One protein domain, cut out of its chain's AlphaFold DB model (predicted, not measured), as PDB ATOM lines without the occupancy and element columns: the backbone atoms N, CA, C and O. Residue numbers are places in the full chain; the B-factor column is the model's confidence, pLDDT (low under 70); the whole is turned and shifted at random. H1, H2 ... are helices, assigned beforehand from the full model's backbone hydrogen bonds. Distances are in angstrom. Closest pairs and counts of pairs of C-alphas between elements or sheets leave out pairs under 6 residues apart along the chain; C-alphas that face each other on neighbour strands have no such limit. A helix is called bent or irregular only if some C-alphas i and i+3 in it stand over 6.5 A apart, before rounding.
ATOM      1  N   LEU A  80      -5.036 -42.211   8.339       76.44
ATOM      2  CA  LEU A  80      -5.933 -42.594   7.243       76.44
ATOM      3  C   LEU A  80      -5.180 -42.590   5.902       76.44
ATOM      4  O   LEU A  80      -5.502 -43.339   4.988       76.44
ATOM      5  N   THR A  81      -4.132 -41.780   5.799       79.69
ATOM      6  CA  THR A  81      -3.259 -41.694   4.636       79.69
ATOM      7  C   THR A  81      -2.576 -43.011   4.295       79.69
ATOM      8  O   THR A  81      -2.447 -43.300   3.113       79.69
ATOM      9  N   GLU A  82      -2.147 -43.831   5.260       83.88
ATOM     10  CA  GLU A  82      -1.546 -45.133   4.927       83.88
ATOM     11  C   GLU A  82      -2.587 -46.078   4.324       83.88
ATOM     12  O   GLU A  82      -2.318 -46.710   3.303       83.88
ATOM     13  N   LEU A  83      -3.808 -46.083   4.868       87.69
ATOM     14  CA  LEU A  83      -4.928 -46.821   4.288       87.69
ATOM     15  C   LEU A  83      -5.228 -46.336   2.857       87.69
ATOM     16  O   LEU A  83      -5.252 -47.133   1.920       87.69
ATOM     17  N   VAL A  84      -5.372 -45.021   2.664       87.56
ATOM     18  CA  VAL A  84      -5.661 -44.394   1.360       87.56
ATOM     19  C   VAL A  84      -4.550 -44.639   0.339       87.56
ATOM     20  O   VAL A  84      -4.838 -44.948  -0.820       87.56
ATOM     21  N   LYS A  85      -3.278 -44.551   0.740       84.00
ATOM     22  CA  LYS A  85      -2.141 -44.884  -0.129       84.00
ATOM     23  C   LYS A  85      -2.132 -46.352  -0.503       84.00
ATOM     24  O   LYS A  85      -1.892 -46.657  -1.667       84.00
ATOM     25  N   GLY A  86      -2.370 -47.239   0.464       86.06
ATOM     26  CA  GLY A  86      -2.442 -48.676   0.234       86.06
ATOM     27  C   GLY A  86      -3.481 -49.006  -0.831       86.06
ATOM     28  O   GLY A  86      -3.156 -49.679  -1.805       86.06
ATOM     29  N   MET A  87      -4.686 -48.440  -0.711       92.00
ATOM     30  CA  MET A  87      -5.747 -48.597  -1.713       92.00
ATOM     31  C   MET A  87      -5.362 -47.990  -3.068       92.00
ATOM     32  O   MET A  87      -5.460 -48.654  -4.094       92.00
ATOM     33  N   SER A  88      -4.854 -46.754  -3.086       83.56
ATOM     34  CA  SER A  88      -4.480 -46.062  -4.332       83.56
ATOM     35  C   SER A  88      -3.370 -46.788  -5.101       83.56
ATOM     36  O   SER A  88      -3.358 -46.793  -6.328       83.56
ATOM     37  N   ALA A  89      -2.431 -47.405  -4.379       87.31
ATOM     38  CA  ALA A  89      -1.345 -48.196  -4.945       87.31
ATOM     39  C   ALA A  89      -1.723 -49.668  -5.187       87.31
ATOM     40  O   ALA A  89      -0.860 -50.431  -5.621       87.31
ATOM     41  N   GLN A  90      -2.965 -50.073  -4.884       93.06
ATOM     42  CA  GLN A  90      -3.438 -51.462  -4.954       93.06
ATOM     43  C   GLN A  90      -2.505 -52.431  -4.200       93.06
ATOM     44  O   GLN A  90      -2.160 -53.508  -4.679       93.06
ATOM     45  N   ASN A  91      -2.047 -52.009  -3.015       93.31
ATOM     46  CA  ASN A  91      -1.104 -52.745  -2.182       93.31
ATOM     47  C   ASN A  91      -1.811 -53.309  -0.933       93.31
ATOM     48  O   ASN A  91      -1.960 -52.591   0.065       93.31
ATOM     49  N   PRO A  92      -2.212 -54.594  -0.951       96.50
ATOM     50  CA  PRO A  92      -2.982 -55.197   0.133       96.50
ATOM     51  C   PRO A  92      -2.183 -55.282   1.439       96.50
ATOM     52  O   PRO A  92      -2.757 -55.119   2.510       96.50
ATOM     53  N   ALA A  93      -0.856 -55.442   1.385       95.25
ATOM     54  CA  ALA A  93      -0.019 -55.497   2.584       95.25
ATOM     55  C   ALA A  93      -0.035 -54.172   3.368       95.25
ATOM     56  O   ALA A  93      -0.095 -54.180   4.597       95.25
ATOM     57  N   VAL A  94      -0.027 -53.031   2.665       91.44
ATOM     58  CA  VAL A  94      -0.121 -51.699   3.293       91.44
ATOM     59  C   VAL A  94      -1.510 -51.482   3.897       91.44
ATOM     60  O   VAL A  94      -1.609 -51.041   5.041       91.44
ATOM     61  N   VAL A  95      -2.575 -51.850   3.174       95.31
ATOM     62  CA  VAL A  95      -3.960 -51.778   3.678       95.31
ATOM     63  C   VAL A  95      -4.132 -52.637   4.932       95.31
ATOM     64  O   VAL A  95      -4.660 -52.161   5.938       95.31
ATOM     65  N   ARG A  96      -3.615 -53.872   4.911       97.19
ATOM     66  CA  ARG A  96      -3.665 -54.813   6.037       97.19
ATOM     67  C   ARG A  96      -2.955 -54.252   7.264       97.19
ATOM     68  O   ARG A  96      -3.531 -54.216   8.349       97.19
ATOM     69  N   ALA A  97      -1.735 -53.741   7.090       94.38
ATOM     70  CA  ALA A  97      -0.962 -53.131   8.168       94.38
ATOM     71  C   ALA A  97      -1.655 -51.892   8.764       94.38
ATOM     72  O   ALA A  97      -1.661 -51.723   9.987       94.38
ATOM     73  N   ALA A  98      -2.269 -51.048   7.927       92.69
ATOM     74  CA  ALA A  98      -3.021 -49.878   8.374       92.69
ATOM     75  C   ALA A  98      -4.262 -50.273   9.191       92.69
ATOM     76  O   ALA A  98      -4.499 -49.693  10.256       92.69
ATOM     77  N   CYS A  99      -4.999 -51.296   8.742       95.50
ATOM     78  CA  CYS A  99      -6.166 -51.818   9.451       95.50
ATOM     79  C   CYS A  99      -5.785 -52.436  10.802       95.50
ATOM     80  O   CYS A  99      -6.351 -52.055  11.826       95.50
ATOM     81  N   ILE A 100      -4.773 -53.311  10.836       95.25
ATOM     82  CA  ILE A 100      -4.288 -53.925  12.084       95.25
ATOM     83  C   ILE A 100      -3.827 -52.844  13.060       95.25
ATOM     84  O   ILE A 100      -4.221 -52.861  14.219       95.25
ATOM     85  N   THR A 101      -3.061 -51.855  12.591       92.62
ATOM     86  CA  THR A 101      -2.609 -50.746  13.443       92.62
ATOM     87  C   THR A 101      -3.794 -49.967  14.017       92.62
ATOM     88  O   THR A 101      -3.800 -49.663  15.206       92.62
ATOM     89  N   GLY A 102      -4.813 -49.668  13.201       91.56
ATOM     90  CA  GLY A 102      -6.021 -48.968  13.645       91.56
ATOM     91  C   GLY A 102      -6.813 -49.747  14.697       91.56
ATOM     92  O   GLY A 102      -7.217 -49.163  15.702       91.56
ATOM     93  N   LEU A 103      -6.987 -51.057  14.500       92.88
ATOM     94  CA  LEU A 103      -7.665 -51.937  15.456       92.88
ATOM     95  C   LEU A 103      -6.862 -52.105  16.750       92.88
ATOM     96  O   LEU A 103      -7.437 -52.002  17.827       92.88
ATOM     97  N   THR A 104      -5.542 -52.294  16.675       91.38
ATOM     98  CA  THR A 104      -4.673 -52.372  17.859       91.38
ATOM     99  C   THR A 104      -4.658 -51.059  18.640       91.38
ATOM    100  O   THR A 104      -4.727 -51.073  19.865       91.38
ATOM    101  N   ASP A 105      -4.601 -49.909  17.963       88.56
ATOM    102  CA  ASP A 105      -4.668 -48.608  18.633       88.56
ATOM    103  C   ASP A 105      -6.033 -48.390  19.312       88.56
ATOM    104  O   ASP A 105      -6.079 -47.787  20.386       88.56
ATOM    105  N   LEU A 106      -7.133 -48.871  18.717       87.44
ATOM    106  CA  LEU A 106      -8.458 -48.843  19.345       87.44
ATOM    107  C   LEU A 106      -8.515 -49.779  20.561       87.44
ATOM    108  O   LEU A 106      -8.933 -49.350  21.630       87.44
ATOM    109  N   ALA A 107      -8.008 -51.005  20.423       89.25
ATOM    110  CA  ALA A 107      -7.901 -51.988  21.499       89.25
ATOM    111  C   ALA A 107      -7.103 -51.438  22.692       89.25
ATOM    112  O   ALA A 107      -7.536 -51.529  23.836       89.25
ATOM    113  N   HIS A 108      -5.974 -50.770  22.448       87.12
ATOM    114  CA  HIS A 108      -5.210 -50.120  23.511       87.12
ATOM    115  C   HIS A 108      -5.976 -48.976  24.193       87.12
ATOM    116  O   HIS A 108      -5.843 -48.797  25.400       87.12
ATOM    117  N   GLN A 109      -6.781 -48.207  23.453       84.69
ATOM    118  CA  GLN A 109      -7.599 -47.130  24.030       84.69
ATOM    119  C   GLN A 109      -8.720 -47.657  24.930       84.69
ATOM    120  O   GLN A 109      -9.096 -46.972  25.877       84.69
ATOM    121  N   THR A 110      -9.220 -48.862  24.663       84.56
ATOM    122  CA  THR A 110     -10.224 -49.550  25.489       84.56
ATOM    123  C   THR A 110      -9.603 -50.450  26.559       84.56
ATOM    124  O   THR A 110     -10.300 -51.247  27.171       84.56
ATOM    125  N   GLY A 111      -8.285 -50.378  26.767       81.75
ATOM    126  CA  GLY A 111      -7.590 -51.204  27.752       81.75
ATOM    127  C   GLY A 111      -7.444 -52.677  27.359       81.75
ATOM    128  O   GLY A 111      -6.994 -53.461  28.177       81.75
ATOM    129  N   ALA A 112      -7.747 -53.089  26.126       77.12
ATOM    130  CA  ALA A 112      -7.595 -54.470  25.639       77.12
ATOM    131  C   ALA A 112      -6.130 -54.867  25.344       77.12
ATOM    132  O   ALA A 112      -5.851 -55.681  24.464       77.12
ATOM    133  N   GLY A 113      -5.169 -54.245  26.029       73.69
ATOM    134  CA  GLY A 113      -3.762 -54.609  25.906       73.69
ATOM    135  C   GLY A 113      -3.487 -55.987  26.525       73.69
ATOM    136  O   GLY A 113      -4.178 -56.377  27.465       73.69
ATOM    137  N   PRO A 114      -2.449 -56.706  26.064       66.69
ATOM    138  CA  PRO A 114      -2.134 -58.063  26.527       66.69
ATOM    139  C   PRO A 114      -1.810 -58.162  28.029       66.69
ATOM    140  O   PRO A 114      -1.838 -59.254  28.585       66.69
ATOM    141  N   GLU A 115      -1.498 -57.040  28.684       73.44
ATOM    142  CA  GLU A 115      -1.144 -56.976  30.109       73.44
ATOM    143  C   GLU A 115      -2.263 -56.409  30.999       73.44
ATOM    144  O   GLU A 115      -2.104 -56.354  32.216       73.44
ATOM    145  N   ALA A 116      -3.380 -55.958  30.425       77.06
ATOM    146  CA  ALA A 116      -4.418 -55.271  31.184       77.06
ATOM    147  C   ALA A 116      -5.306 -56.246  31.967       77.06
ATOM    148  O   ALA A 116      -5.749 -57.274  31.440       77.06
ATOM    149  N   GLY A 117      -5.619 -55.904  33.218       83.38
ATOM    150  CA  GLY A 117      -6.620 -56.625  33.998       83.38
ATOM    151  C   GLY A 117      -8.045 -56.346  33.506       83.38
ATOM    152  O   GLY A 117      -8.292 -55.379  32.784       83.38
ATOM    153  N   ALA A 118      -9.006 -57.170  33.935       82.19
ATOM    154  CA  ALA A 118     -10.424 -56.951  33.634       82.19
ATOM    155  C   ALA A 118     -10.901 -55.568  34.115       82.19
ATOM    156  O   ALA A 118     -11.548 -54.847  33.365       82.19
ATOM    157  N   GLN A 119     -10.499 -55.149  35.322       83.25
ATOM    158  CA  GLN A 119     -10.855 -53.828  35.850       83.25
ATOM    159  C   GLN A 119     -10.273 -52.679  35.013       83.25
ATOM    160  O   GLN A 119     -10.971 -51.702  34.756       83.25
ATOM    161  N   ASP A 120      -9.033 -52.809  34.533       84.44
ATOM    162  CA  ASP A 120      -8.403 -51.777  33.702       84.44
ATOM    163  C   ASP A 120      -9.153 -51.596  32.372       84.44
ATOM    164  O   ASP A 120      -9.311 -50.470  31.898       84.44
ATOM    165  N   ARG A 121      -9.653 -52.697  31.786       83.44
ATOM    166  CA  ARG A 121     -10.518 -52.664  30.593       83.44
ATOM    167  C   ARG A 121     -11.823 -51.925  30.865       83.44
ATOM    168  O   ARG A 121     -12.190 -51.049  30.083       83.44
ATOM    169  N   LEU A 122     -12.491 -52.239  31.977       83.06
ATOM    170  CA  LEU A 122     -13.732 -51.571  32.387       83.06
ATOM    171  C   LEU A 122     -13.522 -50.062  32.541       83.06
ATOM    172  O   LEU A 122     -14.230 -49.263  31.924       83.06
ATOM    173  N   ASP A 123     -12.502 -49.669  33.302       86.38
ATOM    174  CA  ASP A 123     -12.212 -48.266  33.582       86.38
ATOM    175  C   ASP A 123     -11.830 -47.504  32.302       86.38
ATOM    176  O   ASP A 123     -12.276 -46.368  32.095       86.38
ATOM    177  N   ALA A 124     -11.047 -48.128  31.413       86.94
ATOM    178  CA  ALA A 124     -10.660 -47.551  30.128       86.94
ATOM    179  C   ALA A 124     -11.856 -47.387  29.179       86.94
ATOM    180  O   ALA A 124     -12.016 -46.312  28.593       86.94
ATOM    181  N   ALA A 125     -12.719 -48.400  29.056       86.50
ATOM    182  CA  ALA A 125     -13.934 -48.336  28.245       86.50
ATOM    183  C   ALA A 125     -14.883 -47.236  28.744       86.50
ATOM    184  O   ALA A 125     -15.307 -46.385  27.958       86.50
ATOM    185  N   ALA A 126     -15.131 -47.176  30.055       86.06
ATOM    186  CA  ALA A 126     -15.969 -46.148  30.666       86.06
ATOM    187  C   ALA A 126     -15.366 -44.741  30.486       86.06
ATOM    188  O   ALA A 126     -16.067 -43.769  30.190       86.06
ATOM    189  N   GLN A 127     -14.044 -44.602  30.626       86.75
ATOM    190  CA  GLN A 127     -13.357 -43.329  30.403       86.75
ATOM    191  C   GLN A 127     -13.412 -42.890  28.937       86.75
ATOM    192  O   GLN A 127     -13.622 -41.706  28.655       86.75
ATOM    193  N   LEU A 128     -13.240 -43.818  27.996       83.69
ATOM    194  CA  LEU A 128     -13.351 -43.524  26.573       83.69
ATOM    195  C   LEU A 128     -14.787 -43.124  26.214       83.69
ATOM    196  O   LEU A 128     -14.968 -42.103  25.552       83.69
ATOM    197  N   ALA A 129     -15.792 -43.833  26.735       83.81
ATOM    198  CA  ALA A 129     -17.200 -43.496  26.545       83.81
ATOM    199  C   ALA A 129     -17.534 -42.080  27.044       83.81
ATOM    200  O   ALA A 129     -18.176 -41.307  26.342       83.81
ATOM    201  N   ARG A 130     -17.014 -41.683  28.215       82.94
ATOM    202  CA  ARG A 130     -17.198 -40.321  28.756       82.94
ATOM    203  C   ARG A 130     -16.477 -39.231  27.962       82.94
ATOM    204  O   ARG A 130     -16.891 -38.073  27.988       82.94
ATOM    205  N   THR A 131     -15.346 -39.557  27.336       79.88
ATOM    206  CA  THR A 131     -14.495 -38.568  26.650       79.88
ATOM    207  C   THR A 131     -14.791 -38.438  25.163       79.88
ATOM    208  O   THR A 131     -14.464 -37.400  24.572       79.88
ATOM    209  N   GLN A 132     -15.421 -39.442  24.549       73.69
ATOM    210  CA  GLN A 132     -15.949 -39.311  23.203       73.69
ATOM    211  C   GLN A 132     -17.060 -38.260  23.201       73.69
ATOM    212  O   GLN A 132     -18.119 -38.408  23.802       73.69
ATOM    213  N   ARG A 133     -16.796 -37.143  22.514       61.09
ATOM    214  CA  ARG A 133     -17.838 -36.168  22.201       61.09
ATOM    215  C   ARG A 133     -18.746 -36.796  21.160       61.09
ATOM    216  O   ARG A 133     -18.395 -36.813  19.981       61.09
ATOM    217  N   HIS A 134     -19.897 -37.273  21.601       62.09
ATOM    218  CA  HIS A 134     -20.988 -37.573  20.700       62.09
ATOM    219  C   HIS A 134     -21.444 -36.257  20.076       62.09
ATOM    220  O   HIS A 134     -21.914 -35.351  20.765       62.09
ATOM    221  N   TYR A 135     -21.245 -36.124  18.767       52.88
ATOM    222  CA  TYR A 135     -22.062 -35.184  18.019       52.88
ATOM    223  C   TYR A 135     -23.456 -35.807  18.021       52.88
ATOM    224  O   TYR A 135     -23.613 -36.936  17.550       52.88
ATOM    225  N   GLY A 136     -24.391 -35.125  18.692       54.38
ATOM    226  CA  GLY A 136     -25.762 -35.573  18.917       54.38
ATOM    227  C   GLY A 136     -26.407 -36.099  17.640       54.38
ATOM    228  O   GLY A 136     -25.967 -35.775  16.540       54.38
ATOM    229  N   GLY A 137     -27.390 -36.984  17.811       74.00
ATOM    230  CA  GLY A 137     -27.973 -37.828  16.771       74.00
ATOM    231  C   GLY A 137     -28.332 -37.091  15.484       74.00
ATOM    232  O   GLY A 137     -29.487 -36.733  15.281       74.00
ATOM    233  N   LEU A 138     -27.358 -36.965  14.579       84.75
ATOM    234  CA  LEU A 138     -27.495 -36.353  13.259       84.75
ATOM    235  C   LEU A 138     -28.685 -36.934  12.485       84.75
ATOM    236  O   LEU A 138     -29.318 -36.230  11.711       84.75
ATOM    237  N   HIS A 139     -29.021 -38.205  12.728       89.81
ATOM    238  CA  HIS A 139     -30.267 -38.804  12.263       89.81
ATOM    239  C   HIS A 139     -31.492 -37.962  12.654       89.81
ATOM    240  O   HIS A 139     -32.256 -37.552  11.786       89.81
ATOM    241  N   ASN A 140     -31.687 -37.716  13.951       89.00
ATOM    242  CA  ASN A 140     -32.841 -36.988  14.471       89.00
ATOM    243  C   ASN A 140     -32.788 -35.507  14.085       89.00
ATOM    244  O   ASN A 140     -33.833 -34.919  13.830       89.00
ATOM    245  N   GLU A 141     -31.592 -34.917  13.986       90.06
ATOM    246  CA  GLU A 141     -31.419 -33.546  13.488       90.06
ATOM    247  C   GLU A 141     -31.855 -33.426  12.023       90.06
ATOM    248  O   GLU A 141     -32.685 -32.584  11.692       90.06
ATOM    249  N   LEU A 142     -31.368 -34.308  11.144       91.88
ATOM    250  CA  LEU A 142     -31.794 -34.346   9.744       91.88
ATOM    251  C   LEU A 142     -33.291 -34.649   9.624       91.88
ATOM    252  O   LEU A 142     -33.968 -34.019   8.818       91.88
ATOM    253  N   ARG A 143     -33.824 -35.568  10.439       93.50
ATOM    254  CA  ARG A 143     -35.261 -35.873  10.494       93.50
ATOM    255  C   ARG A 143     -36.081 -34.633  10.863       93.50
ATOM    256  O   ARG A 143     -37.077 -34.357  10.200       93.50
ATOM    257  N   ALA A 144     -35.657 -33.877  11.876       93.06
ATOM    258  CA  ALA A 144     -36.315 -32.638  12.283       93.06
ATOM    259  C   ALA A 144     -36.264 -31.581  11.171       93.06
ATOM    260  O   ALA A 144     -37.295 -31.012  10.827       93.06
ATOM    261  N   LEU A 145     -35.104 -31.385  10.538       92.50
ATOM    262  CA  LEU A 145     -34.964 -30.434   9.432       92.50
ATOM    263  C   LEU A 145     -35.822 -30.816   8.213       92.50
ATOM    264  O   LEU A 145     -36.393 -29.944   7.561       92.50
ATOM    265  N   VAL A 146     -35.941 -32.109   7.900       95.00
ATOM    266  CA  VAL A 146     -36.849 -32.612   6.856       95.00
ATOM    267  C   VAL A 146     -38.307 -32.284   7.203       95.00
ATOM    268  O   VAL A 146     -39.048 -31.820   6.334       95.00
ATOM    269  N   ALA A 147     -38.710 -32.459   8.466       95.62
ATOM    270  CA  ALA A 147     -40.052 -32.108   8.934       95.62
ATOM    271  C   ALA A 147     -40.325 -30.593   8.878       95.62
ATOM    272  O   ALA A 147     -41.413 -30.178   8.483       95.62
ATOM    273  N   GLU A 148     -39.332 -29.754   9.193       94.81
ATOM    274  CA  GLU A 148     -39.420 -28.288   9.057       94.81
ATOM    275  C   GLU A 148     -39.686 -27.839   7.609       94.81
ATOM    276  O   GLU A 148     -40.282 -26.786   7.385       94.81
ATOM    277  N   HIS A 149     -39.314 -28.661   6.623       92.94
ATOM    278  CA  HIS A 149     -39.616 -28.444   5.205       92.94
ATOM    279  C   HIS A 149     -41.003 -28.960   4.782       92.94
ATOM    280  O   HIS A 149     -41.324 -28.973   3.594       92.94
ATOM    281  N   GLY A 150     -41.850 -29.366   5.734       95.25
ATOM    282  CA  GLY A 150     -43.232 -29.782   5.490       95.25
ATOM    283  C   GLY A 150     -43.387 -31.210   4.968       95.25
ATOM    284  O   GLY A 150     -44.471 -31.569   4.504       95.25
ATOM    285  N   LEU A 151     -42.331 -32.026   5.027       96.62
ATOM    286  CA  LEU A 151     -42.412 -33.444   4.695       96.62
ATOM    287  C   LEU A 151     -42.852 -34.254   5.916       96.62
ATOM    288  O   LEU A 151     -42.339 -34.073   7.017       96.62
ATOM    289  N   ASP A 152     -43.774 -35.188   5.693       96.44
ATOM    290  CA  ASP A 152     -44.118 -36.217   6.674       96.44
ATOM    291  C   ASP A 152     -42.872 -37.061   6.993       96.44
ATOM    292  O   ASP A 152     -42.139 -37.437   6.077       96.44
ATOM    293  N   VAL A 153     -42.618 -37.352   8.267       96.38
ATOM    294  CA  VAL A 153     -41.485 -38.161   8.746       96.38
ATOM    295  C   VAL A 153     -41.929 -39.268   9.704       96.38
ATOM    296  O   VAL A 153     -41.100 -39.823  10.428       96.38
ATOM    297  N   ASP A 154     -43.218 -39.609   9.721       95.50
ATOM    298  CA  ASP A 154     -43.764 -40.668  10.577       95.50
ATOM    299  C   ASP A 154     -43.239 -42.059  10.178       95.50
ATOM    300  O   ASP A 154     -43.114 -42.958  11.007       95.50
ATOM    301  N   ASP A 155     -42.855 -42.224   8.909       94.38
ATOM    302  CA  ASP A 155     -42.200 -43.416   8.362       94.38
ATOM    303  C   ASP A 155     -40.668 -43.421   8.532       94.38
ATOM    304  O   ASP A 155     -40.007 -44.382   8.122       94.38
ATOM    305  N   VAL A 156     -40.089 -42.363   9.113       94.44
ATOM    306  CA  VAL A 156     -38.670 -42.288   9.484       94.44
ATOM    307  C   VAL A 156     -38.562 -42.540  10.989       94.44
ATOM    308  O   VAL A 156     -39.017 -41.698  11.770       94.44
ATOM    309  N   PRO A 157     -37.965 -43.665  11.422       90.25
ATOM    310  CA  PRO A 157     -37.913 -44.005  12.836       90.25
ATOM    311  C   PRO A 157     -37.096 -42.964  13.597       90.25
ATOM    312  O   PRO A 157     -35.987 -42.633  13.199       90.25
ATOM    313  N   GLU A 158     -37.619 -42.474  14.716       87.62
ATOM    314  CA  GLU A 158     -36.802 -41.702  15.644       87.62
ATOM    315  C   GLU A 158     -35.788 -42.634  16.306       87.62
ATOM    316  O   GLU A 158     -36.141 -43.701  16.818       87.62
ATOM    317  N   LEU A 159     -34.515 -42.247  16.277       82.00
ATOM    318  CA  LEU A 159     -33.467 -43.035  16.903       82.00
ATOM    319  C   LEU A 159     -33.246 -42.573  18.339       82.00
ATOM    320  O   LEU A 159     -33.368 -41.383  18.634       82.00
ATOM    321  N   PRO A 160     -32.899 -43.485  19.261       72.56
ATOM    322  CA  PRO A 160     -32.463 -43.064  20.579       72.56
ATOM    323  C   PRO A 160     -31.265 -42.117  20.420       72.56
ATOM    324  O   PRO A 160     -30.414 -42.344  19.552       72.56
ATOM    325  N   PRO A 161     -31.168 -41.058  21.236       68.69
ATOM    326  CA  PRO A 161     -30.002 -40.195  21.199       68.69
ATOM    327  C   PRO A 161     -28.752 -41.052  21.457       68.69
ATOM    328  O   PRO A 161     -28.705 -41.863  22.376       68.69
ATOM    329  N   THR A 162     -27.774 -40.959  20.557       62.28
ATOM    330  CA  THR A 162     -26.573 -41.814  20.529       62.28
ATOM    331  C   THR A 162     -25.501 -41.374  21.524       62.28
ATOM    332  O   THR A 162     -24.411 -41.936  21.547       62.28
ATOM    333  N   ASP A 163     -25.806 -40.381  22.356       63.19
ATOM    334  CA  ASP A 163     -24.947 -39.815  23.394       63.19
ATOM    335  C   ASP A 163     -25.032 -40.567  24.729       63.19
ATOM    336  O   ASP A 163     -24.562 -40.065  25.748       63.19
ATOM    337  N   ARG A 164     -25.625 -41.766  24.730       74.75
ATOM    338  CA  ARG A 164     -25.889 -42.562  25.931       74.75
ATOM    339  C   ARG A 164     -24.618 -43.320  26.329       74.75
ATOM    340  O   ARG A 164     -24.316 -44.345  25.709       74.75
ATOM    341  N   PHE A 175     -16.138 -55.003  22.595       89.62
ATOM    342  CA  PHE A 175     -14.983 -54.888  21.713       89.62
ATOM    343  C   PHE A 175     -13.665 -55.271  22.412       89.62
ATOM    344  O   PHE A 175     -12.842 -55.969  21.822       89.62
ATOM    345  N   SER A 176     -13.442 -54.822  23.653       86.25
ATOM    346  CA  SER A 176     -12.172 -55.013  24.365       86.25
ATOM    347  C   SER A 176     -11.984 -56.406  24.946       86.25
ATOM    348  O   SER A 176     -10.868 -56.915  24.978       86.25
ATOM    349  N   SER A 177     -13.066 -56.976  25.458       84.12
ATOM    350  CA  SER A 177     -13.058 -58.184  26.275       84.12
ATOM    351  C   SER A 177     -13.716 -59.376  25.593       84.12
ATOM    352  O   SER A 177     -13.555 -60.507  26.045       84.12
ATOM    353  N   GLY A 178     -14.469 -59.139  24.519       86.56
ATOM    354  CA  GLY A 178     -15.332 -60.149  23.932       86.56
ATOM    355  C   GLY A 178     -16.569 -60.437  24.781       86.56
ATOM    356  O   GLY A 178     -16.809 -59.845  25.833       86.56
ATOM    357  N   ARG A 179     -17.379 -61.365  24.276       87.75
ATOM    358  CA  ARG A 179     -18.666 -61.751  24.866       87.75
ATOM    359  C   ARG A 179     -18.554 -62.578  26.150       87.75
ATOM    360  O   ARG A 179     -19.531 -62.703  26.872       87.75
ATOM    361  N   HIS A 231     -18.361 -58.070  17.800       88.75
ATOM    362  CA  HIS A 231     -17.115 -57.780  17.108       88.75
ATOM    363  C   HIS A 231     -16.034 -57.399  18.119       88.75
ATOM    364  O   HIS A 231     -15.824 -56.218  18.393       88.75
ATOM    365  N   ASP A 232     -15.355 -58.398  18.680       91.62
ATOM    366  CA  ASP A 232     -14.202 -58.169  19.550       91.62
ATOM    367  C   ASP A 232     -12.929 -57.854  18.745       91.62
ATOM    368  O   ASP A 232     -12.793 -58.217  17.569       91.62
ATOM    369  N   ALA A 233     -11.982 -57.162  19.377       91.75
ATOM    370  CA  ALA A 233     -10.748 -56.720  18.738       91.75
ATOM    371  C   ALA A 233      -9.936 -57.883  18.147       91.75
ATOM    372  O   ALA A 233      -9.364 -57.736  17.065       91.75
ATOM    373  N   HIS A 234      -9.895 -59.036  18.821       91.69
ATOM    374  CA  HIS A 234      -9.135 -60.195  18.365       91.69
ATOM    375  C   HIS A 234      -9.766 -60.806  17.110       91.69
ATOM    376  O   HIS A 234      -9.082 -60.967  16.099       91.69
ATOM    377  N   SER A 235     -11.079 -61.043  17.131       92.69
ATOM    378  CA  SER A 235     -11.848 -61.536  15.985       92.69
ATOM    379  C   SER A 235     -11.748 -60.619  14.766       92.69
ATOM    380  O   SER A 235     -11.643 -61.100  13.635       92.69
ATOM    381  N   LEU A 236     -11.780 -59.300  14.974       95.12
ATOM    382  CA  LEU A 236     -11.647 -58.321  13.895       95.12
ATOM    383  C   LEU A 236     -10.228 -58.285  13.314       95.12
ATOM    384  O   LEU A 236     -10.069 -58.237  12.094       95.12
ATOM    385  N   ILE A 237      -9.193 -58.342  14.159       95.44
ATOM    386  CA  ILE A 237      -7.798 -58.409  13.702       95.44
ATOM    387  C   ILE A 237      -7.553 -59.704  12.922       95.44
ATOM    388  O   ILE A 237      -6.969 -59.640  11.841       95.44
ATOM    389  N   ALA A 238      -8.041 -60.844  13.418       95.75
ATOM    390  CA  ALA A 238      -7.922 -62.133  12.740       95.75
ATOM    391  C   ALA A 238      -8.590 -62.102  11.356       95.75
ATOM    392  O   ALA A 238      -7.973 -62.476  10.364       95.75
ATOM    393  N   ALA A 239      -9.794 -61.531  11.241       97.12
ATOM    394  CA  ALA A 239     -10.458 -61.370   9.944       97.12
ATOM    395  C   ALA A 239      -9.631 -60.549   8.946       97.12
ATOM    396  O   ALA A 239      -9.501 -60.907   7.775       97.12
ATOM    397  N   VAL A 240      -9.020 -59.459   9.417       98.06
ATOM    398  CA  VAL A 240      -8.111 -58.648   8.603       98.06
ATOM    399  C   VAL A 240      -6.816 -59.392   8.290       98.06
ATOM    400  O   VAL A 240      -6.211 -59.089   7.276       98.06
ATOM    401  N   GLN A 241      -6.349 -60.337   9.104       98.06
ATOM    402  CA  GLN A 241      -5.141 -61.125   8.831       98.06
ATOM    403  C   GLN A 241      -5.391 -62.252   7.827       98.06
ATOM    404  O   GLN A 241      -4.566 -62.450   6.935       98.06
ATOM    405  N   ASP A 242      -6.539 -62.914   7.932       97.88
ATOM    406  CA  ASP A 242      -6.816 -64.170   7.233       97.88
ATOM    407  C   ASP A 242      -7.544 -63.975   5.892       97.88
ATOM    408  O   ASP A 242      -7.519 -64.867   5.043       97.88
ATOM    409  N   CYS A 243      -8.171 -62.813   5.661       98.19
ATOM    410  CA  CYS A 243      -8.881 -62.540   4.408       98.19
ATOM    411  C   CYS A 243      -7.950 -62.466   3.187       98.19
ATOM    412  O   CYS A 243      -6.782 -62.052   3.270       98.19
ATOM    413  N   ALA A 244      -8.501 -62.803   2.018       98.31
ATOM    414  CA  ALA A 244      -7.786 -62.720   0.752       98.31
ATOM    415  C   ALA A 244      -7.457 -61.263   0.382       98.31
ATOM    416  O   ALA A 244      -8.241 -60.348   0.622       98.31
ATOM    417  N   ASP A 245      -6.314 -61.040  -0.269       98.38
ATOM    418  CA  ASP A 245      -5.859 -59.696  -0.661       98.38
ATOM    419  C   ASP A 245      -6.881 -58.935  -1.524       98.38
ATOM    420  O   ASP A 245      -7.097 -57.738  -1.334       98.38
ATOM    421  N   THR A 246      -7.542 -59.629  -2.455       97.94
ATOM    422  CA  THR A 246      -8.580 -59.049  -3.319       97.94
ATOM    423  C   THR A 246      -9.824 -58.642  -2.536       97.94
ATOM    424  O   THR A 246     -10.412 -57.601  -2.812       97.94
ATOM    425  N   GLU A 247     -10.211 -59.449  -1.549       98.00
ATOM    426  CA  GLU A 247     -11.364 -59.193  -0.687       98.00
ATOM    427  C   GLU A 247     -11.093 -58.006   0.244       98.00
ATOM    428  O   GLU A 247     -11.940 -57.123   0.386       98.00
ATOM    429  N   LEU A 248      -9.880 -57.931   0.802       98.38
ATOM    430  CA  LEU A 248      -9.434 -56.812   1.625       98.38
ATOM    431  C   LEU A 248      -9.466 -55.491   0.851       98.38
ATOM    432  O   LEU A 248     -10.010 -54.505   1.349       98.38
ATOM    433  N   LEU A 249      -8.899 -55.461  -0.360       97.62
ATOM    434  CA  LEU A 249      -8.883 -54.259  -1.197       97.62
ATOM    435  C   LEU A 249     -10.299 -53.825  -1.585       97.62
ATOM    436  O   LEU A 249     -10.636 -52.653  -1.421       97.62
ATOM    437  N   HIS A 250     -11.139 -54.764  -2.029       97.56
ATOM    438  CA  HIS A 250     -12.526 -54.481  -2.398       97.56
ATOM    439  C   HIS A 250     -13.344 -53.941  -1.215       97.56
ATOM    440  O   HIS A 250     -14.082 -52.959  -1.347       97.56
ATOM    441  N   THR A 251     -13.179 -54.547  -0.039       98.00
ATOM    442  CA  THR A 251     -13.852 -54.120   1.189       98.00
ATOM    443  C   THR A 251     -13.387 -52.730   1.617       98.00
ATOM    444  O   THR A 251     -14.213 -51.860   1.896       98.00
ATOM    445  N   ALA A 252     -12.073 -52.486   1.614       96.81
ATOM    446  CA  ALA A 252     -11.496 -51.192   1.964       96.81
ATOM    447  C   ALA A 252     -11.968 -50.070   1.030       96.81
ATOM    448  O   ALA A 252     -12.376 -49.004   1.501       96.81
ATOM    449  N   GLU A 253     -11.975 -50.323  -0.280       95.88
ATOM    450  CA  GLU A 253     -12.470 -49.382  -1.283       95.88
ATOM    451  C   GLU A 253     -13.958 -49.077  -1.077       95.88
ATOM    452  O   GLU A 253     -14.354 -47.906  -1.060       95.88
ATOM    453  N   THR A 254     -14.776 -50.114  -0.872       96.75
ATOM    454  CA  THR A 254     -16.222 -49.967  -0.672       96.75
ATOM    455  C   THR A 254     -16.516 -49.157   0.586       96.75
ATOM    456  O   THR A 254     -17.240 -48.165   0.508       96.75
ATOM    457  N   VAL A 255     -15.906 -49.493   1.724       95.62
ATOM    458  CA  VAL A 255     -16.096 -48.764   2.989       95.62
ATOM    459  C   VAL A 255     -15.645 -47.307   2.874       95.62
ATOM    460  O   VAL A 255     -16.397 -46.398   3.237       95.62
ATOM    461  N   THR A 256     -14.455 -47.059   2.322       92.38
ATOM    462  CA  THR A 256     -13.891 -45.702   2.231       92.38
ATOM    463  C   THR A 256     -14.708 -44.816   1.291       92.38
ATOM    464  O   THR A 256     -15.022 -43.663   1.614       92.38
ATOM    465  N   THR A 257     -15.090 -45.349   0.128       92.62
ATOM    466  CA  THR A 257     -15.875 -44.606  -0.866       92.62
ATOM    467  C   THR A 257     -17.278 -44.325  -0.345       92.62
ATOM    468  O   THR A 257     -17.741 -43.187  -0.423       92.62
ATOM    469  N   THR A 258     -17.928 -45.320   0.268       95.25
ATOM    470  CA  THR A 258     -19.263 -45.147   0.860       95.25
ATOM    471  C   THR A 258     -19.237 -44.132   1.995       95.25
ATOM    472  O   THR A 258     -20.095 -43.258   2.034       95.25
ATOM    473  N   SER A 259     -18.216 -44.161   2.861       92.62
ATOM    474  CA  SER A 259     -18.037 -43.164   3.932       92.62
ATOM    475  C   SER A 259     -17.901 -41.751   3.365       92.62
ATOM    476  O   SER A 259     -18.511 -40.806   3.863       92.62
ATOM    477  N   SER A 260     -17.141 -41.602   2.278       89.56
ATOM    478  CA  SER A 260     -16.958 -40.313   1.606       89.56
ATOM    479  C   SER A 260     -18.266 -39.797   0.997       89.56
ATOM    480  O   SER A 260     -18.611 -38.630   1.180       89.56
ATOM    481  N   TYR A 261     -19.026 -40.660   0.315       93.31
ATOM    482  CA  TYR A 261     -20.326 -40.304  -0.267       93.31
ATOM    483  C   TYR A 261     -21.353 -39.975   0.814       93.31
ATOM    484  O   TYR A 261     -22.077 -38.995   0.693       93.31
ATOM    485  N   GLN A 262     -21.354 -40.729   1.906       92.69
ATOM    486  CA  GLN A 262     -22.210 -40.510   3.064       92.69
ATOM    487  C   GLN A 262     -21.968 -39.136   3.697       92.69
ATOM    488  O   GLN A 262     -22.914 -38.402   3.982       92.69
ATOM    489  N   MET A 263     -20.701 -38.763   3.896       90.31
ATOM    490  CA  MET A 263     -20.342 -37.448   4.426       90.31
ATOM    491  C   MET A 263     -20.752 -36.330   3.464       90.31
ATOM    492  O   MET A 263     -21.338 -35.342   3.899       90.31
ATOM    493  N   MET A 264     -20.530 -36.495   2.155       90.50
ATOM    494  CA  MET A 264     -21.016 -35.531   1.160       90.50
ATOM    495  C   MET A 264     -22.542 -35.412   1.161       90.50
ATOM    496  O   MET A 264     -23.044 -34.296   1.140       90.50
ATOM    497  N   ALA A 265     -23.281 -36.520   1.231       91.19
ATOM    498  CA  ALA A 265     -24.744 -36.517   1.262       91.19
ATOM    499  C   ALA A 265     -25.285 -35.881   2.545       91.19
ATOM    500  O   ALA A 265     -26.240 -35.110   2.502       91.19
ATOM    501  N   THR A 266     -24.637 -36.132   3.680       90.12
ATOM    502  CA  THR A 266     -24.962 -35.500   4.962       90.12
ATOM    503  C   THR A 266     -24.753 -33.989   4.899       90.12
ATOM    504  O   THR A 266     -25.670 -33.223   5.190       90.12
ATOM    505  N   LEU A 267     -23.565 -33.543   4.478       88.44
ATOM    506  CA  LEU A 267     -23.251 -32.119   4.337       88.44
ATOM    507  C   LEU A 267     -24.147 -31.452   3.291       88.44
ATOM    508  O   LEU A 267     -24.617 -30.342   3.512       88.44
ATOM    509  N   GLY A 268     -24.417 -32.141   2.184       87.25
ATOM    510  CA  GLY A 268     -25.325 -31.706   1.131       87.25
ATOM    511  C   GLY A 268     -26.775 -31.619   1.597       87.25
ATOM    512  O   GLY A 268     -27.485 -30.726   1.148       87.25
ATOM    513  N   SER A 269     -27.207 -32.475   2.528       88.38
ATOM    514  CA  SER A 269     -28.530 -32.388   3.161       88.38
ATOM    515  C   SER A 269     -28.602 -31.154   4.049       88.38
ATOM    516  O   SER A 269     -29.463 -30.308   3.841       88.38
ATOM    517  N   LEU A 270     -27.642 -30.978   4.963       86.75
ATOM    518  CA  LEU A 270     -27.567 -29.791   5.824       86.75
ATOM    519  C   LEU A 270     -27.510 -28.494   5.003       86.75
ATOM    520  O   LEU A 270     -28.201 -27.524   5.307       86.75
ATOM    521  N   ALA A 271     -26.705 -28.484   3.940       81.25
ATOM    522  CA  ALA A 271     -26.564 -27.343   3.050       81.25
ATOM    523  C   ALA A 271     -27.805 -27.118   2.183       81.25
ATOM    524  O   ALA A 271     -28.209 -25.976   2.037       81.25
ATOM    525  N   GLY A 272     -28.422 -28.164   1.630       75.62
ATOM    526  CA  GLY A 272     -29.602 -28.070   0.765       75.62
ATOM    527  C   GLY A 272     -30.852 -27.619   1.514       75.62
ATOM    528  O   GLY A 272     -31.605 -26.798   0.998       75.62
ATOM    529  N   LEU A 273     -31.001 -28.070   2.762       75.31
ATOM    530  CA  LEU A 273     -32.032 -27.612   3.697       75.31
ATOM    531  C   LEU A 273     -31.838 -26.134   4.091       75.31
ATOM    532  O   LEU A 273     -32.799 -25.449   4.422       75.31
ATOM    533  N   ALA A 274     -30.612 -25.606   4.024       73.12
ATOM    534  CA  ALA A 274     -30.340 -24.188   4.272       73.12
ATOM    535  C   ALA A 274     -30.345 -23.325   2.989       73.12
ATOM    536  O   ALA A 274     -30.721 -22.153   3.028       73.12
ATOM    537  N   GLN A 275     -29.861 -23.871   1.867       75.00
ATOM    538  CA  GLN A 275     -29.555 -23.200   0.597       75.00
ATOM    539  C   GLN A 275     -29.614 -24.193  -0.593       75.00
ATOM    540  O   GLN A 275     -28.601 -24.801  -0.958       75.00
ATOM    541  N   PRO A 276     -30.760 -24.324  -1.282       70.19
ATOM    542  CA  PRO A 276     -30.983 -25.374  -2.287       70.19
ATOM    543  C   PRO A 276     -30.182 -25.214  -3.592       70.19
ATOM    544  O   PRO A 276     -30.191 -26.106  -4.435       70.19
ATOM    545  N   THR A 277     -29.487 -24.092  -3.795       75.12
ATOM    546  CA  THR A 277     -28.760 -23.792  -5.043       75.12
ATOM    547  C   THR A 277     -27.290 -24.215  -5.034       75.12
ATOM    548  O   THR A 277     -26.587 -23.972  -6.015       75.12
ATOM    549  N   LEU A 278     -26.784 -24.786  -3.937       72.81
ATOM    550  CA  LEU A 278     -25.390 -25.221  -3.864       72.81
ATOM    551  C   LEU A 278     -25.162 -26.496  -4.697       72.81
ATOM    552  O   LEU A 278     -26.001 -27.399  -4.690       72.81
ATOM    553  N   PRO A 279     -24.023 -26.615  -5.403       70.38
ATOM    554  CA  PRO A 279     -23.647 -27.882  -6.021       70.38
ATOM    555  C   PRO A 279     -23.541 -28.965  -4.935       70.38
ATOM    556  O   PRO A 279     -22.967 -28.713  -3.878       70.38
ATOM    557  N   LEU A 280     -24.099 -30.153  -5.208       81.06
ATOM    558  CA  LEU A 280     -24.258 -31.277  -4.264       81.06
ATOM    559  C   LEU A 280     -25.307 -31.074  -3.151       81.06
ATOM    560  O   LEU A 280     -25.347 -31.870  -2.213       81.06
ATOM    561  N   ALA A 281     -26.167 -30.053  -3.240       83.94
ATOM    562  CA  ALA A 281     -27.327 -29.950  -2.358       83.94
ATOM    563  C   ALA A 281     -28.229 -31.186  -2.514       83.94
ATOM    564  O   ALA A 281     -28.620 -31.556  -3.623       83.94
ATOM    565  N   VAL A 282     -28.565 -31.805  -1.387       87.00
ATOM    566  CA  VAL A 282     -29.514 -32.917  -1.315       87.00
ATOM    567  C   VAL A 282     -30.878 -32.328  -0.978       87.00
ATOM    568  O   VAL A 282     -30.992 -31.537  -0.041       87.00
ATOM    569  N   SER A 283     -31.907 -32.675  -1.755       90.81
ATOM    570  CA  SER A 283     -33.264 -32.181  -1.495       90.81
ATOM    571  C   SER A 283     -33.823 -32.761  -0.186       90.81
ATOM    572  O   SER A 283     -33.392 -33.839   0.235       90.81
ATOM    573  N   PRO A 284     -34.811 -32.108   0.447       92.50
ATOM    574  CA  PRO A 284     -35.457 -32.648   1.644       92.50
ATOM    575  C   PRO A 284     -36.023 -34.069   1.441       92.50
ATOM    576  O   PRO A 284     -35.874 -34.930   2.306       92.50
ATOM    577  N   GLU A 285     -36.602 -34.367   0.273       94.12
ATOM    578  CA  GLU A 285     -37.144 -35.691  -0.074       94.12
ATOM    579  C   GLU A 285     -36.042 -36.746  -0.211       94.12
ATOM    580  O   GLU A 285     -36.197 -37.897   0.210       94.12
ATOM    581  N   ALA A 286     -34.910 -36.355  -0.795       93.81
ATOM    582  CA  ALA A 286     -33.753 -37.219  -0.926       93.81
ATOM    583  C   ALA A 286     -33.128 -37.506   0.450       93.81
ATOM    584  O   ALA A 286     -32.843 -38.665   0.758       93.81
ATOM    585  N   ALA A 287     -33.019 -36.494   1.318       94.50
ATOM    586  CA  ALA A 287     -32.590 -36.667   2.703       94.50
ATOM    587  C   ALA A 287     -33.538 -37.610   3.467       94.50
ATOM    588  O   ALA A 287     -33.071 -38.560   4.094       94.50
ATOM    589  N   LYS A 288     -34.862 -37.443   3.335       95.94
ATOM    590  CA  LYS A 288     -35.856 -38.375   3.900       95.94
ATOM    591  C   LYS A 288     -35.627 -39.811   3.418       95.94
ATOM    592  O   LYS A 288     -35.622 -40.745   4.218       95.94
ATOM    593  N   THR A 289     -35.419 -39.995   2.116       96.00
ATOM    594  CA  THR A 289     -35.175 -41.317   1.518       96.00
ATOM    595  C   THR A 289     -33.896 -41.949   2.069       96.00
ATOM    596  O   THR A 289     -33.892 -43.132   2.408       96.00
ATOM    597  N   MET A 290     -32.832 -41.158   2.232       95.56
ATOM    598  CA  MET A 290     -31.584 -41.594   2.859       95.56
ATOM    599  C   MET A 290     -31.805 -42.045   4.309       95.56
ATOM    600  O   MET A 290     -31.349 -43.125   4.672       95.56
ATOM    601  N   LEU A 291     -32.552 -41.280   5.115       94.75
ATOM    602  CA  LEU A 291     -32.834 -41.617   6.520       94.75
ATOM    603  C   LEU A 291     -33.611 -42.934   6.689       94.75
ATOM    604  O   LEU A 291     -33.475 -43.599   7.717       94.75
ATOM    605  N   ARG A 292     -34.399 -43.329   5.681       95.19
ATOM    606  CA  ARG A 292     -35.147 -44.599   5.646       95.19
ATOM    607  C   ARG A 292     -34.312 -45.787   5.179       95.19
ATOM    608  O   ARG A 292     -34.771 -46.925   5.274       95.19
ATOM    609  N   HIS A 293     -33.120 -45.551   4.636       95.94
ATOM    610  CA  HIS A 293     -32.326 -46.622   4.058       95.94
ATOM    611  C   HIS A 293     -31.830 -47.585   5.157       95.94
ATOM    612  O   HIS A 293     -31.239 -47.130   6.140       95.94
ATOM    613  N   PRO A 294     -31.976 -48.918   5.016       93.94
ATOM    614  CA  PRO A 294     -31.565 -49.864   6.058       93.94
ATOM    615  C   PRO A 294     -30.090 -49.735   6.474       93.94
ATOM    616  O   PRO A 294     -29.764 -49.828   7.656       93.94
ATOM    617  N   ILE A 295     -29.197 -49.466   5.514       94.81
ATOM    618  CA  ILE A 295     -27.766 -49.229   5.787       94.81
ATOM    619  C   ILE A 295     -27.511 -47.887   6.482       94.81
ATOM    620  O   ILE A 295     -26.574 -47.790   7.270       94.81
ATOM    621  N   TRP A 296     -28.354 -46.865   6.285       92.69
ATOM    622  CA  TRP A 296     -28.248 -45.633   7.071       92.69
ATOM    623  C   TRP A 296     -28.475 -45.919   8.561       92.69
ATOM    624  O   TRP A 296     -27.680 -45.490   9.396       92.69
ATOM    625  N   LEU A 297     -29.513 -46.697   8.882       87.12
ATOM    626  CA  LEU A 297     -29.890 -47.027  10.259       87.12
ATOM    627  C   LEU A 297     -28.846 -47.892  10.973       87.12
ATOM    628  O   LEU A 297     -28.606 -47.702  12.162       87.12
ATOM    629  N   THR A 298     -28.205 -48.825  10.270       84.56
ATOM    630  CA  THR A 298     -27.250 -49.758  10.891       84.56
ATOM    631  C   THR A 298     -25.798 -49.291  10.829       84.56
ATOM    632  O   THR A 298     -25.009 -49.647  11.699       84.56
ATOM    633  N   TRP A 299     -25.429 -48.479   9.835       87.25
ATOM    634  CA  TRP A 299     -24.036 -48.094   9.588       87.25
ATOM    635  C   TRP A 299     -23.851 -46.596   9.327       87.25
ATOM    636  O   TRP A 299     -22.922 -45.983   9.860       87.25
ATOM    637  N   GLY A 300     -24.726 -45.986   8.524       80.75
ATOM    638  CA  GLY A 300     -24.567 -44.607   8.056       80.75
ATOM    639  C   GLY A 300     -24.585 -43.580   9.185       80.75
ATOM    640  O   GLY A 300     -23.719 -42.705   9.225       80.75
ATOM    641  N   GLN A 301     -25.501 -43.711  10.147       80.88
ATOM    642  CA  GLN A 301     -25.588 -42.779  11.275       80.88
ATOM    643  C   GLN A 301     -24.297 -42.727  12.115       80.88
ATOM    644  O   GLN A 301     -23.855 -41.649  12.512       80.88
ATOM    645  N   SER A 302     -23.638 -43.871  12.307       76.62
ATOM    646  CA  SER A 302     -22.392 -43.979  13.074       76.62
ATOM    647  C   SER A 302     -21.191 -43.450  12.282       76.62
ATOM    648  O   SER A 302     -20.264 -42.884  12.859       76.62
ATOM    649  N   ASN A 303     -21.230 -43.563  10.949       75.38
ATOM    650  CA  ASN A 303     -20.164 -43.110  10.048       75.38
ATOM    651  C   ASN A 303     -20.289 -41.652   9.584       75.38
ATOM    652  O   ASN A 303     -19.453 -41.167   8.825       75.38
ATOM    653  N   SER A 304     -21.304 -40.926  10.049       69.44
ATOM    654  CA  SER A 304     -21.506 -39.516   9.680       69.44
ATOM    655  C   SER A 304     -20.879 -38.535  10.677       69.44
ATOM    656  O   SER A 304     -20.918 -37.324  10.476       69.44
ATOM    657  N   GLN A 305     -20.276 -39.037  11.759       72.12
ATOM    658  CA  GLN A 305     -19.648 -38.202  12.779       72.12
ATOM    659  C   GLN A 305     -18.230 -37.775  12.380       72.12
ATOM    660  O   GLN A 305     -17.521 -38.486  11.671       72.12
ATOM    661  N   ALA A 306     -17.754 -36.645  12.915       57.69
ATOM    662  CA  ALA A 306     -16.415 -36.111  12.632       57.69
ATOM    663  C   ALA A 306     -15.256 -37.094  12.942       57.69
ATOM    664  O   ALA A 306     -14.149 -36.916  12.437       57.69
ATOM    665  N   GLY A 307     -15.497 -38.124  13.765       64.38
ATOM    666  CA  GLY A 307     -14.539 -39.192  14.075       64.38
ATOM    667  C   GLY A 307     -14.529 -40.373  13.096       64.38
ATOM    668  O   GLY A 307     -13.559 -41.129  13.093       64.38
ATOM    669  N   ALA A 308     -15.545 -40.513  12.237       66.69
ATOM    670  CA  ALA A 308     -15.708 -41.654  11.330       66.69
ATOM    671  C   ALA A 308     -14.579 -41.796  10.294       66.69
ATOM    672  O   ALA A 308     -14.342 -42.876   9.759       66.69
ATOM    673  N   PHE A 309     -13.833 -40.715  10.055       72.38
ATOM    674  CA  PHE A 309     -12.675 -40.675   9.161       72.38
ATOM    675  C   PHE A 309     -11.347 -40.945   9.875       72.38
ATOM    676  O   PHE A 309     -10.277 -40.762   9.297       72.38
ATOM    677  N   SER A 310     -11.371 -41.359  11.143       83.62
ATOM    678  CA  SER A 310     -10.154 -41.840  11.791       83.62
ATOM    679  C   SER A 310      -9.734 -43.190  11.196       83.62
ATOM    680  O   SER A 310     -10.582 -43.996  10.812       83.62
ATOM    681  N   ASN A 311      -8.425 -43.471  11.158       86.38
ATOM    682  CA  ASN A 311      -7.941 -44.784  10.717       86.38
ATOM    683  C   ASN A 311      -8.539 -45.927  11.555       86.38
ATOM    684  O   ASN A 311      -8.864 -46.967  11.005       86.38
ATOM    685  N   ALA A 312      -8.730 -45.727  12.864       89.00
ATOM    686  CA  ALA A 312      -9.347 -46.726  13.737       89.00
ATOM    687  C   ALA A 312     -10.809 -47.009  13.349       89.00
ATOM    688  O   ALA A 312     -11.195 -48.168  13.243       89.00
ATOM    689  N   SER A 313     -11.602 -45.970  13.075       88.19
ATOM    690  CA  SER A 313     -13.000 -46.118  12.649       88.19
ATOM    691  C   SER A 313     -13.122 -46.802  11.287       88.19
ATOM    692  O   SER A 313     -13.945 -47.700  11.129       88.19
ATOM    693  N   GLN A 314     -12.277 -46.433  10.320       92.31
ATOM    694  CA  GLN A 314     -12.266 -47.075   9.002       92.31
ATOM    695  C   GLN A 314     -11.778 -48.527   9.089       92.31
ATOM    696  O   GLN A 314     -12.415 -49.412   8.528       92.31
ATOM    697  N   ALA A 315     -10.716 -48.799   9.852       94.88
ATOM    698  CA  ALA A 315     -10.235 -50.156  10.099       94.88
ATOM    699  C   ALA A 315     -11.306 -51.041  10.755       94.88
ATOM    700  O   ALA A 315     -11.495 -52.183  10.341       94.88
ATOM    701  N   PHE A 316     -12.040 -50.497  11.732       93.69
ATOM    702  CA  PHE A 316     -13.178 -51.169  12.352       93.69
ATOM    703  C   PHE A 316     -14.270 -51.490  11.327       93.69
ATOM    704  O   PHE A 316     -14.673 -52.643  11.211       93.69
ATOM    705  N   ALA A 317     -14.703 -50.512  10.526       93.94
ATOM    706  CA  ALA A 317     -15.734 -50.722   9.509       93.94
ATOM    707  C   ALA A 317     -15.315 -51.745   8.432       93.94
ATOM    708  O   ALA A 317     -16.132 -52.569   8.023       93.94
ATOM    709  N   ILE A 318     -14.044 -51.733   8.012       96.56
ATOM    710  CA  ILE A 318     -13.467 -52.722   7.087       96.56
ATOM    711  C   ILE A 318     -13.516 -54.120   7.703       96.56
ATOM    712  O   ILE A 318     -14.022 -55.049   7.078       96.56
ATOM    713  N   ALA A 319     -13.040 -54.275   8.940       96.88
ATOM    714  CA  ALA A 319     -13.001 -55.569   9.613       96.88
ATOM    715  C   ALA A 319     -14.403 -56.137   9.887       96.88
ATOM    716  O   ALA A 319     -14.630 -57.331   9.696       96.88
ATOM    717  N   VAL A 320     -15.363 -55.287  10.271       94.31
ATOM    718  CA  VAL A 320     -16.781 -55.667  10.399       94.31
ATOM    719  C   VAL A 320     -17.335 -56.143   9.060       94.31
ATOM    720  O   VAL A 320     -18.033 -57.154   9.015       94.31
ATOM    721  N   GLY A 321     -16.990 -55.458   7.968       95.31
ATOM    722  CA  GLY A 321     -17.398 -55.850   6.625       95.31
ATOM    723  C   GLY A 321     -16.869 -57.213   6.196       95.31
ATOM    724  O   GLY A 321     -17.639 -58.013   5.675       95.31
ATOM    725  N   LEU A 322     -15.605 -57.512   6.503       96.94
ATOM    726  CA  LEU A 322     -15.003 -58.831   6.269       96.94
ATOM    727  C   LEU A 322     -15.645 -59.936   7.128       96.94
ATOM    728  O   LEU A 322     -15.707 -61.090   6.721       96.94
ATOM    729  N   ARG A 323     -16.126 -59.598   8.330       95.06
ATOM    730  CA  ARG A 323     -16.727 -60.556   9.276       95.06
ATOM    731  C   ARG A 323     -18.214 -60.806   9.074       95.06
ATOM    732  O   ARG A 323     -18.727 -61.760   9.651       95.06
ATOM    733  N   THR A 324     -18.907 -59.951   8.328       92.88
ATOM    734  CA  THR A 324     -20.372 -59.957   8.266       92.88
ATOM    735  C   THR A 324     -20.838 -60.328   6.858       92.88
ATOM    736  O   THR A 324     -20.815 -59.475   5.966       92.88
ATOM    737  N   PRO A 325     -21.298 -61.574   6.631       93.00
ATOM    738  CA  PRO A 325     -21.735 -62.027   5.315       93.00
ATOM    739  C   PRO A 325     -22.774 -61.094   4.676       93.00
ATOM    740  O   PRO A 325     -23.735 -60.662   5.320       93.00
ATOM    741  N   GLY A 326     -22.562 -60.752   3.402       94.44
ATOM    742  CA  GLY A 326     -23.445 -59.875   2.625       94.44
ATOM    743  C   GLY A 326     -23.517 -58.425   3.121       94.44
ATOM    744  O   GLY A 326     -24.367 -57.658   2.667       94.44
ATOM    745  N   PHE A 327     -22.689 -58.013   4.087       94.62
ATOM    746  CA  PHE A 327     -22.643 -56.614   4.509       94.62
ATOM    747  C   PHE A 327     -22.030 -55.720   3.430       94.62
ATOM    748  O   PHE A 327     -22.584 -54.664   3.139       94.62
ATOM    749  N   ILE A 328     -20.933 -56.159   2.807       97.19
ATOM    750  CA  ILE A 328     -20.240 -55.380   1.771       97.19
ATOM    751  C   ILE A 328     -21.080 -55.207   0.509       97.19
ATOM    752  O   ILE A 328     -21.122 -54.094  -0.009       97.19
ATOM    753  N   ASP A 329     -21.833 -56.224   0.093       97.38
ATOM    754  CA  ASP A 329     -22.759 -56.099  -1.041       97.38
ATOM    755  C   ASP A 329     -23.832 -55.038  -0.765       97.38
ATOM    756  O   ASP A 329     -24.006 -54.101  -1.540       97.38
ATOM    757  N   ARG A 330     -24.476 -55.096   0.410       96.69
ATOM    758  CA  ARG A 330     -25.469 -54.083   0.809       96.69
ATOM    759  C   ARG A 330     -24.860 -52.688   0.957       96.69
ATOM    760  O   ARG A 330     -25.537 -51.688   0.718       96.69
ATOM    761  N   LEU A 331     -23.599 -52.599   1.383       96.56
ATOM    762  CA  LEU A 331     -22.882 -51.330   1.481       96.56
ATOM    763  C   LEU A 331     -22.554 -50.767   0.091       96.56
ATOM    764  O   LEU A 331     -22.658 -49.558  -0.102       96.56
ATOM    765  N   ALA A 332     -22.221 -51.621  -0.878       97.31
ATOM    766  CA  ALA A 332     -22.039 -51.234  -2.273       97.31
ATOM    767  C   ALA A 332     -23.358 -50.752  -2.904       97.31
ATOM    768  O   ALA A 332     -23.368 -49.693  -3.530       97.31
ATOM    769  N   ASP A 333     -24.478 -51.433  -2.649       97.50
ATOM    770  CA  ASP A 333     -25.805 -50.965  -3.077       97.50
ATOM    771  C   ASP A 333     -26.123 -49.584  -2.483       97.50
ATOM    772  O   ASP A 333     -26.596 -48.675  -3.170       97.50
ATOM    773  N   TYR A 334     -25.802 -49.386  -1.199       97.38
ATOM    774  CA  TYR A 334     -25.989 -48.101  -0.535       97.38
ATOM    775  C   TYR A 334     -25.084 -46.999  -1.099       97.38
ATOM    776  O   TYR A 334     -25.516 -45.857  -1.256       97.38
ATOM    777  N   ARG A 335     -23.834 -47.321  -1.444       96.50
ATOM    778  CA  ARG A 335     -22.916 -46.404  -2.132       96.50
ATOM    779  C   ARG A 335     -23.510 -45.919  -3.449       96.50
ATOM    780  O   ARG A 335     -23.448 -44.725  -3.738       96.50
ATOM    781  N   ASP A 336     -24.073 -46.829  -4.233       96.44
ATOM    782  CA  ASP A 336     -24.641 -46.516  -5.542       96.44
ATOM    783  C   ASP A 336     -25.932 -45.692  -5.390       96.44
ATOM    784  O   ASP A 336     -26.126 -44.702  -6.102       96.44
ATOM    785  N   PHE A 337     -26.743 -45.990  -4.368       96.62
ATOM    786  CA  PHE A 337     -27.855 -45.136  -3.941       96.62
ATOM    787  C   PHE A 337     -27.392 -43.706  -3.601       96.62
ATOM    788  O   PHE A 337     -27.939 -42.737  -4.133       96.62
ATOM    789  N   LEU A 338     -26.353 -43.552  -2.771       95.31
ATOM    790  CA  LEU A 338     -25.804 -42.241  -2.402       95.31
ATOM    791  C   LEU A 338     -25.243 -41.487  -3.613       95.31
ATOM    792  O   LEU A 338     -25.396 -40.269  -3.709       95.31
ATOM    793  N   ARG A 339     -24.614 -42.197  -4.556       94.75
ATOM    794  CA  ARG A 339     -24.101 -41.619  -5.804       94.75
ATOM    795  C   ARG A 339     -25.226 -41.006  -6.641       94.75
ATOM    796  O   ARG A 339     -25.068 -39.881  -7.124       94.75
ATOM    797  N   GLY A 340     -26.344 -41.722  -6.780       94.00
ATOM    798  CA  GLY A 340     -27.540 -41.234  -7.470       94.00
ATOM    799  C   GLY A 340     -28.166 -40.038  -6.755       94.00
ATOM    800  O   GLY A 340     -28.460 -39.022  -7.383       94.00
ATOM    801  N   LEU A 341     -28.270 -40.112  -5.427       92.62
ATOM    802  CA  LEU A 341     -28.778 -39.035  -4.576       92.62
ATOM    803  C   LEU A 341     -27.947 -37.744  -4.698       92.62
ATOM    804  O   LEU A 341     -28.501 -36.648  -4.731       92.62
ATOM    805  N   LEU A 342     -26.626 -37.871  -4.830       91.44
ATOM    806  CA  LEU A 342     -25.687 -36.764  -5.040       91.44
ATOM    807  C   LEU A 342     -25.570 -36.306  -6.506       91.44
ATOM    808  O   LEU A 342     -24.842 -35.350  -6.784       91.44
ATOM    809  N   ARG A 343     -26.244 -36.981  -7.450       91.12
ATOM    810  CA  ARG A 343     -26.201 -36.700  -8.899       91.12
ATOM    811  C   ARG A 343     -24.775 -36.659  -9.467       91.12
ATOM    812  O   ARG A 343     -24.469 -35.882 -10.374       91.12
ATOM    813  N   LEU A 344     -23.879 -37.504  -8.945       88.38
ATOM    814  CA  LEU A 344     -22.464 -37.490  -9.341       88.38
ATOM    815  C   LEU A 344     -22.252 -37.883 -10.813       88.38
ATOM    816  O   LEU A 344     -21.274 -37.452 -11.422       88.38
ATOM    817  N   ASP A 345     -23.166 -38.659 -11.400       87.56
ATOM    818  CA  ASP A 345     -23.118 -39.019 -12.821       87.56
ATOM    819  C   ASP A 345     -23.318 -37.803 -13.735       87.56
ATOM    820  O   ASP A 345     -22.620 -37.649 -14.736       87.56
ATOM    821  N   GLU A 346     -24.209 -36.886 -13.358       86.56
ATOM    822  CA  GLU A 346     -24.455 -35.665 -14.126       86.56
ATOM    823  C   GLU A 346     -23.260 -34.708 -14.061       86.56
ATOM    824  O   GLU A 346     -22.869 -34.115 -15.070       86.56
ATOM    825  N   LEU A 347     -22.633 -34.596 -12.886       80.88
ATOM    826  CA  LEU A 347     -21.430 -33.782 -12.694       80.88
ATOM    827  C   LEU A 347     -20.235 -34.334 -13.476       80.88
ATOM    828  O   LEU A 347     -19.459 -33.563 -14.041       80.88
TER     829      LEU A 347
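Overview. This is residues 80 to 164, 175 to 179 and 231 to 347 of the 369 residues of an uncharacterized protein of Streptomyces canus (UniProt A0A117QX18). What shape do these atoms make? One long helix, H6, runs through a body of crossed helices: H1, H2, H5 and H9 gather near its first end, H10 packs beside it, H8 crosses it, and H4 and H7 pack near its last end. H3 lies at an edge, touching no helix but H2, and is joined to H4 by residues 132 to 137. What is the make-up? The printed part has 207 residues with eleven named helices, H1 to H11 in order, and no named strand; the class is all helix, and the packing is mostly crossed. How large is it? It is compact, with a radius of gyration of the C-alphas of 18.2 A, and spans 56 by 39 by 27 A.

Along the chain. Which helices come before the first cut? H1 is residues 80 to 88, beginning at C-alpha 80 (-5.933, -42.594, 7.243), and H2 is residues 92 to 109, 25.6 A long. H3 is residues 118 to 131, 20.1 A long, and H4 is residues 138 to 148, 15.0 A long. Which follow the second cut? H5 is residues 233 to 242, and H6 is residues 245 to 274, 43.4 A from C-alpha 245 (-5.859, -59.696, -0.661) to C-alpha 274. H7 is residues 284 to 291, and H8 is residues 294 to 303. Which come last? H9 is residues 311 to 323, 18.1 A long, and H10 is residues 327 to 341, 20.7 A long. H11 is residues 344 to 347, ending at C-alpha 347 (-21.430, -33.782, -12.694).

Arrangement. What surrounds the hub? H6 is the hub and touches seven helices; among them, H10 touches its residues 251 to 265 at a steep tilt of 36 degrees, only just more than shallow, with the C-alphas of Thr 258 and Arg 335 closest at 4.9 A. H8 touches it about perpendicular at 86 degrees, the C-alphas of Ser 259 and Asn 303 closest at 6.5 A. H6 and H7 form a helical hairpin, the C-alphas of Ser 269 and Ala 287 closest at 5.9 A, and H4 touches H7 at a shallow tilt of 30 degrees, opposite ways, with the C-alphas of Val 146 and Pro 284 closest at 5.4 A. What gathers round H2? H2 and H9 touch, the C-alphas of Gly 102 and Ala 312 closest at 4.0 A, and H5 runs opposite ways to H2 at a shallow tilt of 8 degrees, with the C-alphas of Ile 100 and Ile 237 closest at 5.9 A. H1 and H2 form a helical hairpin, the C-alphas of Gly 86 and Val 95 closest at 4.9 A. H3 only just touches H2, with 3 pairs of C-alphas within 8 A, those of Gln 109 and Ala 124 closest at 6.8 A, while H11 touches no helix. How do the backbones run? Every O i to N i+4 pair is within hydrogen-bond range in H1 to H7, H9 and H10, against 4 of 6 in H8; H11 is too short for such a pair. H8 is irregular, with C-alphas 298 and 301 standing 7.2 A apart.

Size, cuts and confidence. How far does it reach? The two C-alphas farthest apart, those of Glu 115 and Gly 150, are 55.8 A apart. Where is the printed part cut? Residues 165 to 174 and 180 to 230 are not printed; the gaps are 17.0 A from C-alpha 164 to C-alpha 175 and 8.9 A from C-alpha 179 to C-alpha 231. Are there long links? Of the links that are printed whole, none is long; H4 to H5 is the link across the cut. Where is confidence low? The mean pLDDT of the printed part is 87.9, and 12 residues are under 70: 114, 133 to 136, 161 to 163, 304 and 306 to 308.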